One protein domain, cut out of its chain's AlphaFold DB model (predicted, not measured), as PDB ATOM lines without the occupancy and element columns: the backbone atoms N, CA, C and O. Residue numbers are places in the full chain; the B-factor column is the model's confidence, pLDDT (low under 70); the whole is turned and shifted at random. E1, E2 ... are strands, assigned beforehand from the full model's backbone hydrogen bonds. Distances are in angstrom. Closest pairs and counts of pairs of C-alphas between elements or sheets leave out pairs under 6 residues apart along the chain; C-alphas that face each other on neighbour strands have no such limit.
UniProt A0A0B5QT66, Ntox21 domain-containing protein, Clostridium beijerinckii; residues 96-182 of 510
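Overview. This is residues 96 to 182 of the 510 residues of the protein "Ntox21 domain-containing protein" of Clostridium beijerinckii (UniProt A0A0B5QT66). What is the main picture? Small antiparallel hairpins follow one another along the longest axis: E6-E7 lies near the middle, E1-E2 and the three-stranded sheet E3 - E4 - E5 lie toward one end, and E8-E9 lies toward the other. What builds it? The 87 printed residues hold nine named strands, E1 to E9 in chain order, and no named helix; the class is all strand, though 39 residues, under half, are in them. How large is it? It is compact, with a radius of gyration of the C-alphas of 12.4 A and spans of 35 by 23 by 19 A.

Arrangement. How does it begin? E1, residues 96 to 99, and E2, residues 102 to 106, form a hairpin, with N 97 and O 104 2.9 A apart. What follows? E3, residues 118 to 120, E4, 128 to 131, and E5, 137 to 140, form a meander, each strand the antiparallel neighbour of the one before; N 119 and O 129 are 2.8 A apart, N 138 and O 130 2.7 A. The closest C-alphas of E2 and E5, Phe 103 and Ile 137, are 6.5 A apart. And beyond? E6, residues 142 to 145, and E7, 152 to 156, form a hairpin, with N 153 and O 144 2.8 A apart. E8, residues 163 to 167, and E9, 170 to 174, form another, with N 165 and O 172 2.9 A apart; the closest C-alphas of E7 and E9, Tyr 153 and Leu 174, are 7.2 A apart.

Along the chain. Where are the anchors? C-alpha 96 begins E1 at (32.915, -0.489, -39.827), and C-alpha 174 ends E9 at (24.039, -14.803, -34.605). Which strands are longer? E7 measures 13.8 A, E9 13.2 A, E2 12.9 A and E8 12.7 A.

Size, cuts and confidence. What is farthest apart? The C-alphas of Gly 110 and Asp 169, at 37.4 A. Is it unbroken and confident? The printed part has no cut, and the link from E2 to E3 is long. Its mean pLDDT is 87.0, with residues 109, 115 and 116 under 70.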
ATOM      1  N   TRP A  96      33.565  -0.046 -41.058       87.69
ATOM      2  CA  TRP A  96      32.915  -0.489 -39.827       87.69
ATOM      3  C   TRP A  96      33.834  -1.404 -39.023       87.69
ATOM      4  O   TRP A  96      34.335  -2.395 -39.550       87.69
ATOM      5  N   ASN A  97      34.048  -1.084 -37.750       88.25
ATOM      6  CA  ASN A  97      34.885  -1.875 -36.852       88.25
ATOM      7  C   ASN A  97      34.226  -1.986 -35.473       88.25
ATOM      8  O   ASN A  97      33.735  -0.989 -34.933       88.25
ATOM      9  N   LYS A  98      34.218  -3.195 -34.898       89.44
ATOM     10  CA  LYS A  98      33.694  -3.427 -33.543       89.44
ATOM     11  C   LYS A  98      34.797  -3.174 -32.523       89.44
ATOM     12  O   LYS A  98      35.720  -3.976 -32.404       89.44
ATOM     13  N   ILE A  99      34.689  -2.083 -31.770       86.19
ATOM     14  CA  ILE A  99      35.654  -1.695 -30.738       86.19
ATOM     15  C   ILE A  99      34.973  -1.816 -29.375       86.19
ATOM     16  O   ILE A  99      34.055  -1.064 -29.046       86.19
ATOM     17  N   GLY A 100      35.395  -2.806 -28.587       85.06
ATOM     18  CA  GLY A 100      34.656  -3.208 -27.389       85.06
ATOM     19  C   GLY A 100      33.275  -3.761 -27.762       85.06
ATOM     20  O   GLY A 100      33.170  -4.700 -28.560       85.06
ATOM     21  N   ASP A 101      32.220  -3.176 -27.201       82.25
ATOM     22  CA  ASP A 101      30.833  -3.589 -27.454       82.25
ATOM     23  C   ASP A 101      30.152  -2.805 -28.584       82.25
ATOM     24  O   ASP A 101      29.132  -3.262 -29.101       82.25
ATOM     25  N   ASN A 102      30.749  -1.698 -29.032       84.31
ATOM     26  CA  ASN A 102      30.141  -0.782 -29.994       84.31
ATOM     27  C   ASN A 102      30.816  -0.846 -31.368       84.31
ATOM     28  O   ASN A 102      32.019  -1.092 -31.499       84.31
ATOM     29  N   PHE A 103      30.026  -0.581 -32.403       86.81
ATOM     30  CA  PHE A 103      30.516  -0.388 -33.761       86.81
ATOM     31  C   PHE A 103      30.767   1.084 -34.039       86.81
ATOM     32  O   PHE A 103      29.908   1.912 -33.752       86.81
ATOM     33  N   HIS A 104      31.911   1.357 -34.659       83.81
ATOM     34  CA  HIS A 104      32.304   2.686 -35.114       83.81
ATOM     35  C   HIS A 104      32.699   2.624 -36.590       83.81
ATOM     36  O   HIS A 104      33.207   1.598 -37.061       83.81
ATOM     37  N   TYR A 105      32.488   3.721 -37.315       83.56
ATOM     38  CA  TYR A 105      32.928   3.855 -38.700       83.56
ATOM     39  C   TYR A 105      34.142   4.781 -38.810       83.56
ATOM     40  O   TYR A 105      34.104   5.938 -38.388       83.56
ATOM     41  N   TYR A 106      35.209   4.281 -39.430       83.56
ATOM     42  CA  TYR A 106      36.446   5.021 -39.672       83.56
ATOM     43  C   TYR A 106      36.601   5.335 -41.167       83.56
ATOM     44  O   TYR A 106      36.581   4.443 -42.015       83.56
ATOM     45  N   ASN A 107      36.765   6.609 -41.509       81.69
ATOM     46  CA  ASN A 107      36.803   7.117 -42.876       81.69
ATOM     47  C   ASN A 107      37.954   6.544 -43.707       81.69
ATOM     48  O   ASN A 107      39.071   6.341 -43.227       81.69
ATOM     49  N   TYR A 108      37.698   6.361 -45.002       71.06
ATOM     50  CA  TYR A 108      38.711   5.976 -45.980       71.06
ATOM     51  C   TYR A 108      38.947   7.092 -47.015       71.06
ATOM     52  O   TYR A 108      37.974   7.628 -47.547       71.06
ATOM     53  N   PRO A 109      40.208   7.383 -47.398       60.22
ATOM     54  CA  PRO A 109      41.455   6.910 -46.793       60.22
ATOM     55  C   PRO A 109      41.807   7.726 -45.538       60.22
ATOM     56  O   PRO A 109      41.526   8.917 -45.473       60.22
ATOM     57  N   GLY A 110      42.478   7.110 -44.563       71.69
ATOM     58  CA  GLY A 110      43.055   7.827 -43.417       71.69
ATOM     59  C   GLY A 110      42.723   7.214 -42.063       71.69
ATOM     60  O   GLY A 110      43.604   7.171 -41.214       71.69
ATOM     61  N   GLY A 111      41.517   6.671 -41.889       74.44
ATOM     62  CA  GLY A 111      41.111   5.941 -40.685       74.44
ATOM     63  C   GLY A 111      40.646   6.810 -39.519       74.44
ATOM     64  O   GLY A 111      40.589   6.309 -38.401       74.44
ATOM     65  N   SER A 112      40.328   8.090 -39.744       79.69
ATOM     66  CA  SER A 112      39.706   8.922 -38.707       79.69
ATOM     67  C   SER A 112      38.247   8.521 -38.512       79.69
ATOM     68  O   SER A 112      37.541   8.258 -39.483       79.69
ATOM     69  N   MET A 113      37.779   8.477 -37.271       79.12
ATOM     70  CA  MET A 113      36.380   8.222 -36.947       79.12
ATOM     71  C   MET A 113      35.510   9.290 -37.606       79.12
ATOM     72  O   MET A 113      35.856  10.474 -37.604       79.12
ATOM     73  N   THR A 114      34.424   8.858 -38.237       73.44
ATOM     74  CA  THR A 114      33.505   9.780 -38.897       73.44
ATOM     75  C   THR A 114      32.552  10.421 -37.896       73.44
ATOM     76  O   THR A 114      32.155   9.793 -36.920       73.44
ATOM     77  N   TYR A 115      32.162  11.657 -38.196       69.06
ATOM     78  CA  TYR A 115      31.077  12.382 -37.529       69.06
ATOM     79  C   TYR A 115      29.921  12.650 -38.509       69.06
ATOM     80  O   TYR A 115      29.128  13.562 -38.308       69.06
ATOM     81  N   ASP A 116      29.880  11.928 -39.635       67.69
ATOM     82  CA  ASP A 116      28.743  11.973 -40.552       67.69
ATOM     83  C   ASP A 116      27.631  11.075 -40.009       67.69
ATOM     84  O   ASP A 116      27.816   9.870 -39.844       67.69
ATOM     85  N   ASN A 117      26.470  11.667 -39.740       74.69
ATOM     86  CA  ASN A 117      25.389  11.004 -39.026       74.69
ATOM     87  C   ASN A 117      24.701   9.917 -39.854       74.69
ATOM     88  O   ASN A 117      23.831   9.256 -39.302       74.69
ATOM     89  N   THR A 118      24.999   9.744 -41.151       81.62
ATOM     90  CA  THR A 118      24.391   8.685 -41.985       81.62
ATOM     91  C   THR A 118      25.442   7.905 -42.765       81.62
ATOM     92  O   THR A 118      26.062   8.414 -43.694       81.62
ATOM     93  N   ILE A 119      25.605   6.631 -42.419       82.38
ATOM     94  CA  ILE A 119      26.611   5.733 -42.977       82.38
ATOM     95  C   ILE A 119      25.928   4.532 -43.626       82.38
ATOM     96  O   ILE A 119      25.020   3.928 -43.064       82.38
ATOM     97  N   LYS A 120      26.387   4.148 -44.814       81.00
ATOM     98  CA  LYS A 120      25.876   2.963 -45.507       81.00
ATOM     99  C   LYS A 120      26.332   1.664 -44.839       81.00
ATOM    100  O   LYS A 120      27.452   1.562 -44.329       81.00
ATOM    101  N   GLY A 121      25.470   0.656 -44.881       72.62
ATOM    102  CA  GLY A 121      25.775  -0.711 -44.486       72.62
ATOM    103  C   GLY A 121      26.846  -1.337 -45.376       72.62
ATOM    104  O   GLY A 121      27.122  -0.877 -46.485       72.62
ATOM    105  N   SER A 122      27.471  -2.406 -44.884       79.31
ATOM    106  CA  SER A 122      28.594  -3.048 -45.581       79.31
ATOM    107  C   SER A 122      28.174  -3.799 -46.851       79.31
ATOM    108  O   SER A 122      29.025  -4.084 -47.693       79.31
ATOM    109  N   TYR A 123      26.893  -4.154 -46.988       76.31
ATOM    110  CA  TYR A 123      26.419  -5.089 -48.016       76.31
ATOM    111  C   TYR A 123      25.428  -4.489 -49.011       76.31
ATOM    112  O   TYR A 123      25.235  -5.063 -50.085       76.31
ATOM    113  N   SER A 124      24.823  -3.344 -48.699       72.31
ATOM    114  CA  SER A 124      23.906  -2.662 -49.603       72.31
ATOM    115  C   SER A 124      23.952  -1.150 -49.429       72.31
ATOM    116  O   SER A 124      23.927  -0.636 -48.316       72.31
ATOM    117  N   ASP A 125      23.883  -0.435 -50.553       72.75
ATOM    118  CA  ASP A 125      23.699   1.020 -50.585       72.75
ATOM    119  C   ASP A 125      22.351   1.476 -50.004       72.75
ATOM    120  O   ASP A 125      22.176   2.666 -49.757       72.75
ATOM    121  N   SER A 126      21.392   0.558 -49.838       74.19
ATOM    122  CA  SER A 126      20.070   0.840 -49.268       74.19
ATOM    123  C   SER A 126      19.996   0.651 -47.753       74.19
ATOM    124  O   SER A 126      18.998   1.036 -47.150       74.19
ATOM    125  N   GLU A 127      20.976  -0.024 -47.154       82.19
ATOM    126  CA  GLU A 127      21.079  -0.145 -45.702       82.19
ATOM    127  C   GLU A 127      21.754   1.130 -45.202       82.19
ATOM    128  O   GLU A 127      22.909   1.386 -45.527       82.19
ATOM    129  N   GLU A 128      21.035   1.955 -44.450       86.56
ATOM    130  CA  GLU A 128      21.577   3.178 -43.858       86.56
ATOM    131  C   GLU A 128      21.536   3.060 -42.335       86.56
ATOM    132  O   GLU A 128      20.523   2.682 -41.738       86.56
ATOM    133  N   PHE A 129      22.667   3.379 -41.720       87.88
ATOM    134  CA  PHE A 129      22.868   3.437 -40.286       87.88
ATOM    135  C   PHE A 129      23.092   4.878 -39.879       87.88
ATOM    136  O   PHE A 129      23.909   5.584 -40.467       87.88
ATOM    137  N   TYR A 130      22.386   5.292 -38.840       88.00
ATOM    138  CA  TYR A 130      22.607   6.577 -38.216       88.00
ATOM    139  C   TYR A 130      23.542   6.402 -37.038       88.00
ATOM    140  O   TYR A 130      23.301   5.522 -36.208       88.00
ATOM    141  N   ILE A 131      24.573   7.238 -36.960       85.50
ATOM    142  CA  ILE A 131      25.507   7.256 -35.834       85.50
ATOM    143  C   ILE A 131      25.319   8.517 -34.985       85.50
ATOM    144  O   ILE A 131      24.868   9.547 -35.494       85.50
ATOM    145  N   ASP A 132      25.605   8.411 -33.689       82.75
ATOM    146  CA  ASP A 132      25.636   9.549 -32.769       82.75
ATOM    147  C   ASP A 132      26.971  10.314 -32.833       82.75
ATOM    148  O   ASP A 132      27.891   9.933 -33.558       82.75
ATOM    149  N   ASP A 133      27.070  11.410 -32.073       77.88
ATOM    150  CA  ASP A 133      28.259  12.275 -32.033       77.88
ATOM    151  C   ASP A 133      29.513  11.547 -31.496       77.88
ATOM    152  O   ASP A 133      30.637  11.989 -31.742       77.88
ATOM    153  N   ASP A 134      29.325  10.420 -30.801       74.88
ATOM    154  CA  ASP A 134      30.390   9.552 -30.289       74.88
ATOM    155  C   ASP A 134      30.759   8.435 -31.292       74.88
ATOM    156  O   ASP A 134      31.641   7.614 -31.026       74.88
ATOM    157  N   GLY A 135      30.108   8.398 -32.460       74.94
ATOM    158  CA  GLY A 135      30.358   7.438 -33.532       74.94
ATOM    159  C   GLY A 135      29.693   6.073 -33.337       74.94
ATOM    160  O   GLY A 135      29.982   5.155 -34.111       74.94
ATOM    161  N   ASN A 136      28.812   5.919 -32.344       82.75
ATOM    162  CA  ASN A 136      28.069   4.681 -32.103       82.75
ATOM    163  C   ASN A 136      26.819   4.617 -32.979       82.75
ATOM    164  O   ASN A 136      26.209   5.632 -33.296       82.75
ATOM    165  N   ILE A 137      26.368   3.407 -33.309       87.06
ATOM    166  CA  ILE A 137      25.114   3.206 -34.047       87.06
ATOM    167  C   ILE A 137      23.919   3.618 -33.176       87.06
ATOM    168  O   ILE A 137      23.602   2.961 -32.186       87.06
ATOM    169  N   ALA A 138      23.215   4.665 -33.599       86.88
ATOM    170  CA  ALA A 138      22.000   5.173 -32.973       86.88
ATOM    171  C   ALA A 138      20.724   4.540 -33.557       86.88
ATOM    172  O   ALA A 138      19.759   4.302 -32.832       86.88
ATOM    173  N   SER A 139      20.689   4.272 -34.869       89.94
ATOM    174  CA  SER A 139      19.583   3.552 -35.521       89.94
ATOM    175  C   SER A 139      20.005   2.956 -36.866       89.94
ATOM    176  O   SER A 139      21.059   3.291 -37.396       89.94
ATOM    177  N   GLY A 140      19.194   2.057 -37.424       89.69
ATOM    178  CA  GLY A 140      19.469   1.388 -38.699       89.69
ATOM    179  C   GLY A 140      19.248  -0.119 -38.623       89.69
ATOM    180  O   GLY A 140      19.290  -0.715 -37.544       89.69
ATOM    181  N   THR A 141      18.987  -0.729 -39.774       92.56
ATOM    182  CA  THR A 141      18.695  -2.160 -39.895       92.56
ATOM    183  C   THR A 141      19.459  -2.724 -41.079       92.56
ATOM    184  O   THR A 141      19.362  -2.181 -42.179       92.56
ATOM    185  N   GLY A 142      20.180  -3.821 -40.870       93.12
ATOM    186  CA  GLY A 142      20.967  -4.448 -41.926       93.12
ATOM    187  C   GLY A 142      22.224  -5.138 -41.423       93.12
ATOM    188  O   GLY A 142      22.455  -5.265 -40.215       93.12
ATOM    189  N   TRP A 143      23.037  -5.583 -42.374       93.88
ATOM    190  CA  TRP A 143      24.294  -6.264 -42.093       93.88
ATOM    191  C   TRP A 143      25.474  -5.297 -42.010       93.88
ATOM    192  O   TRP A 143      25.694  -4.449 -42.878       93.88
ATOM    193  N   ILE A 144      26.296  -5.495 -40.985       92.81
ATOM    194  CA  ILE A 144      27.564  -4.797 -40.802       92.81
ATOM    195  C   ILE A 144      28.682  -5.827 -40.756       92.81
ATOM    196  O   ILE A 144      28.612  -6.825 -40.035       92.81
ATOM    197  N   LYS A 145      29.731  -5.578 -41.531       92.00
ATOM    198  CA  LYS A 145      30.962  -6.352 -41.486       92.00
ATOM    199  C   LYS A 145      32.000  -5.575 -40.700       92.00
ATOM    200  O   LYS A 145      32.320  -4.447 -41.052       92.00
ATOM    201  N   ASP A 146      32.539  -6.203 -39.668       90.69
ATOM    202  CA  ASP A 146      33.756  -5.735 -39.029       90.69
ATOM    203  C   ASP A 146      34.919  -5.931 -40.008       90.69
ATOM    204  O   ASP A 146      35.335  -7.062 -40.272       90.69
ATOM    205  N   GLU A 147      35.407  -4.843 -40.598       87.06
ATOM    206  CA  GLU A 147      36.477  -4.889 -41.600       87.06
ATOM    207  C   GLU A 147      37.812  -5.325 -41.006       87.06
ATOM    208  O   GLU A 147      38.680  -5.816 -41.733       87.06
ATOM    209  N   TYR A 148      37.955  -5.209 -39.687       82.75
ATOM    210  CA  TYR A 148      39.124  -5.692 -38.989       82.75
ATOM    211  C   TYR A 148      39.114  -7.218 -38.831       82.75
ATOM    212  O   TYR A 148      40.013  -7.896 -39.335       82.75
ATOM    213  N   SER A 149      38.105  -7.792 -38.166       86.75
ATOM    214  CA  SER A 149      38.061  -9.248 -37.934       86.75
ATOM    215  C   SER A 149      37.470 -10.059 -39.094       86.75
ATOM    216  O   SER A 149      37.580 -11.287 -39.116       86.75
ATOM    217  N   GLY A 150      36.799  -9.402 -40.039       89.75
ATOM    218  CA  GLY A 150      36.018 -10.031 -41.103       89.75
ATOM    219  C   GLY A 150      34.676 -10.615 -40.646       89.75
ATOM    220  O   GLY A 150      33.944 -11.165 -41.470       89.75
ATOM    221  N   LYS A 151      34.339 -10.525 -39.352       94.12
ATOM    222  CA  LYS A 151      33.079 -11.040 -38.804       94.12
ATOM    223  C   LYS A 151      31.895 -10.174 -39.235       94.12
ATOM    224  O   LYS A 151      32.004  -8.960 -39.354       94.12
ATOM    225  N   CYS A 152      30.749 -10.814 -39.428       95.81
ATOM    226  CA  CYS A 152      29.505 -10.161 -39.837       95.81
ATOM    227  C   CYS A 152      28.531 -10.107 -38.660       95.81
ATOM    228  O   CYS A 152      28.497 -11.043 -37.863       95.81
ATOM    229  N   TYR A 153      27.739  -9.047 -38.570       95.75
ATOM    230  CA  TYR A 153      26.790  -8.779 -37.492       95.75
ATOM    231  C   TYR A 153      25.507  -8.219 -38.095       95.75
ATOM    232  O   TYR A 153      25.547  -7.546 -39.127       95.75
ATOM    233  N   TYR A 154      24.375  -8.484 -37.452       95.31
ATOM    234  CA  TYR A 154      23.084  -7.968 -37.891       95.31
ATOM    235  C   TYR A 154      22.524  -6.988 -36.867       95.31
ATOM    236  O   TYR A 154      22.507  -7.275 -35.667       95.31
ATOM    237  N   TYR A 155      22.053  -5.848 -37.352       94.12
ATOM    238  CA  TYR A 155      21.409  -4.817 -36.555       94.12
ATOM    239  C   TYR A 155      19.940  -4.689 -36.949       94.12
ATOM    240  O   TYR A 155      19.594  -4.761 -38.129       94.12
ATOM    241  N   LEU A 156      19.089  -4.467 -35.950       93.75
ATOM    242  CA  LEU A 156      17.675  -4.150 -36.116       93.75
ATOM    243  C   LEU A 156      17.361  -2.914 -35.277       93.75
ATOM    244  O   LEU A 156      17.526  -2.942 -34.058       93.75
ATOM    245  N   GLU A 157      16.947  -1.833 -35.938       91.56
ATOM    246  CA  GLU A 157      16.616  -0.548 -35.304       91.56
ATOM    247  C   GLU A 157      17.719  -0.038 -34.351       91.56
ATOM    248  O   GLU A 157      17.453   0.438 -33.252       91.56
ATOM    249  N   GLY A 158      18.984  -0.160 -34.765       88.88
ATOM    250  CA  GLY A 158      20.154   0.269 -33.987       88.88
ATOM    251  C   GLY A 158      20.628  -0.718 -32.920       88.88
ATOM    252  O   GLY A 158      21.678  -0.508 -32.323       88.88
ATOM    253  N   SER A 159      19.925  -1.836 -32.714       91.50
ATOM    254  CA  SER A 159      20.322  -2.866 -31.747       91.50
ATOM    255  C   SER A 159      20.992  -4.059 -32.427       91.50
ATOM    256  O   SER A 159      20.410  -4.664 -33.332       91.50
ATOM    257  N   MET A 160      22.181  -4.441 -31.955       94.56
ATOM    258  CA  MET A 160      22.867  -5.657 -32.400       94.56
ATOM    259  C   MET A 160      22.054  -6.892 -32.000       94.56
ATOM    260  O   MET A 160      21.650  -7.028 -30.845       94.56
ATOM    261  N   GLN A 161      21.815  -7.789 -32.950       96.75
ATOM    262  CA  GLN A 161      21.011  -8.987 -32.731       96.75
ATOM    263  C   GLN A 161      21.867 -10.202 -32.360       96.75
ATOM    264  O   GLN A 161      23.014 -10.348 -32.786       96.75
ATOM    265  N   THR A 162      21.256 -11.111 -31.603       97.50
ATOM    266  CA  THR A 162      21.771 -12.446 -31.267       97.50
ATOM    267  C   THR A 162      20.678 -13.482 -31.530       97.50
ATOM    268  O   THR A 162      19.491 -13.159 -31.475       97.50
ATOM    269  N   GLY A 163      21.044 -14.740 -31.750       98.19
ATOM    270  CA  GLY A 163      20.106 -15.818 -32.050       98.19
ATOM    271  C   GLY A 163      19.648 -15.826 -33.510       98.19
ATOM    272  O   GLY A 163      20.383 -15.432 -34.413       98.19
ATOM    273  N   TRP A 164      18.442 -16.332 -33.757       98.00
ATOM    274  CA  TRP A 164      17.908 -16.485 -35.110       98.00
ATOM    275  C   TRP A 164      17.433 -15.157 -35.700       98.00
ATOM    276  O   TRP A 164      16.595 -14.474 -35.113       98.00
ATOM    277  N   VAL A 165      17.898 -14.849 -36.908       97.81
ATOM    278  CA  VAL A 165      17.445 -13.710 -37.712       97.81
ATOM    279  C   VAL A 165      16.948 -14.218 -39.056       97.81
ATOM    280  O   VAL A 165      17.621 -14.996 -39.731       97.81
ATOM    281  N   ASN A 166      15.769 -13.753 -39.457       95.88
ATOM    282  CA  ASN A 166      15.262 -13.939 -40.807       95.88
ATOM    283  C   ASN A 166      15.562 -12.677 -41.618       95.88
ATOM    284  O   ASN A 166      15.126 -11.587 -41.250       95.88
ATOM    285  N   TYR A 167      16.321 -12.828 -42.699       93.19
ATOM    286  CA  TYR A 167      16.688 -11.734 -43.588       93.19
ATOM    287  C   TYR A 167      16.458 -12.158 -45.040       93.19
ATOM    288  O   TYR A 167      17.074 -13.107 -45.533       93.19
ATOM    289  N   GLY A 168      15.541 -11.464 -45.720       90.00
ATOM    290  CA  GLY A 168      15.044 -11.886 -47.030       90.00
ATOM    291  C   GLY A 168      14.322 -13.233 -46.934       90.00
ATOM    292  O   GLY A 168      13.430 -13.400 -46.110       90.00
ATOM    293  N   ASP A 169      14.737 -14.199 -47.756       92.81
ATOM    294  CA  ASP A 169      14.180 -15.561 -47.769       92.81
ATOM    295  C   ASP A 169      15.012 -16.570 -46.950       92.81
ATOM    296  O   ASP A 169      14.719 -17.768 -46.942       92.81
ATOM    297  N   SER A 170      16.055 -16.099 -46.256       96.44
ATOM    298  CA  SER A 170      17.036 -16.941 -45.571       96.44
ATOM    299  C   SER A 170      17.040 -16.707 -44.061       96.44
ATOM    300  O   SER A 170      16.825 -15.599 -43.570       96.44
ATOM    301  N   TRP A 171      17.328 -17.773 -43.317       98.31
ATOM    302  CA  TRP A 171      17.603 -17.701 -41.884       98.31
ATOM    303  C   TRP A 171      19.103 -17.673 -41.624       98.31
ATOM    304  O   TRP A 171      19.863 -18.359 -42.301       98.31
ATOM    305  N   TYR A 172      19.503 -16.911 -40.618       98.50
ATOM    306  CA  TYR A 172      20.870 -16.766 -40.140       98.50
ATOM    307  C   TYR A 172      20.877 -16.956 -38.626       98.50
ATOM    308  O   TYR A 172      19.869 -16.710 -37.959       98.50
ATOM    309  N   TYR A 173      22.016 -17.367 -38.077       98.56
ATOM    310  CA  TYR A 173      22.197 -17.482 -36.634       98.56
ATOM    311  C   TYR A 173      23.344 -16.583 -36.177       98.56
ATOM    312  O   TYR A 173      24.456 -16.682 -36.693       98.56
ATOM    313  N   LEU A 174      23.072 -15.700 -35.224       98.31
ATOM    314  CA  LEU A 174      24.039 -14.803 -34.605       98.31
ATOM    315  C   LEU A 174      24.407 -15.395 -33.242       98.31
ATOM    316  O   LEU A 174      23.531 -15.715 -32.440       98.31
ATOM    317  N   LYS A 175      25.698 -15.580 -32.976       97.06
ATOM    318  CA  LYS A 175      26.177 -16.110 -31.690       97.06
ATOM    319  C   LYS A 175      25.964 -15.088 -30.569       97.06
ATOM    320  O   LYS A 175      25.609 -13.942 -30.824       97.06
ATOM    321  N   ASP A 176      26.254 -15.484 -29.333       95.25
ATOM    322  CA  ASP A 176      26.129 -14.612 -28.154       95.25
ATOM    323  C   ASP A 176      26.992 -13.340 -28.246       95.25
ATOM    324  O   ASP A 176      26.631 -12.307 -27.694       95.25
ATOM    325  N   ASP A 177      28.113 -13.390 -28.981       93.19
ATOM    326  CA  ASP A 177      28.964 -12.223 -29.264       93.19
ATOM    327  C   ASP A 177      28.429 -11.335 -30.408       93.19
ATOM    328  O   ASP A 177      29.101 -10.387 -30.814       93.19
ATOM    329  N   GLY A 178      27.247 -11.653 -30.949       94.81
ATOM    330  CA  GLY A 178      26.596 -10.996 -32.085       94.81
ATOM    331  C   GLY A 178      27.127 -11.421 -33.453       94.81
ATOM    332  O   GLY A 178      26.530 -11.077 -34.473       94.81
ATOM    333  N   SER A 179      28.235 -12.166 -33.516       96.56
ATOM    334  CA  SER A 179      28.831 -12.517 -34.805       96.56
ATOM    335  C   SER A 179      28.084 -13.662 -35.490       96.56
ATOM    336  O   SER A 179      27.692 -14.648 -34.858       96.56
ATOM    337  N   MET A 180      27.909 -13.539 -36.803       98.25
ATOM    338  CA  MET A 180      27.233 -14.509 -37.656       98.25
ATOM    339  C   MET A 180      27.935 -15.865 -37.612       98.25
ATOM    340  O   MET A 180      29.149 -15.972 -37.814       98.25
ATOM    341  N   ALA A 181      27.162 -16.907 -37.342       98.44
ATOM    342  CA  ALA A 181      27.630 -18.277 -37.340       98.44
ATOM    343  C   ALA A 181      27.703 -18.849 -38.759       98.44
ATOM    344  O   ALA A 181      26.892 -18.542 -39.632       98.44
ATOM    345  N   THR A 182      28.655 -19.753 -38.947       98.19
ATOM    346  CA  THR A 182      28.760 -20.647 -40.100       98.19
ATOM    347  C   THR A 182      29.016 -22.070 -39.591       98.19
ATOM    348  O   THR A 182      29.351 -22.278 -38.419       98.19
TER     349      THR A 182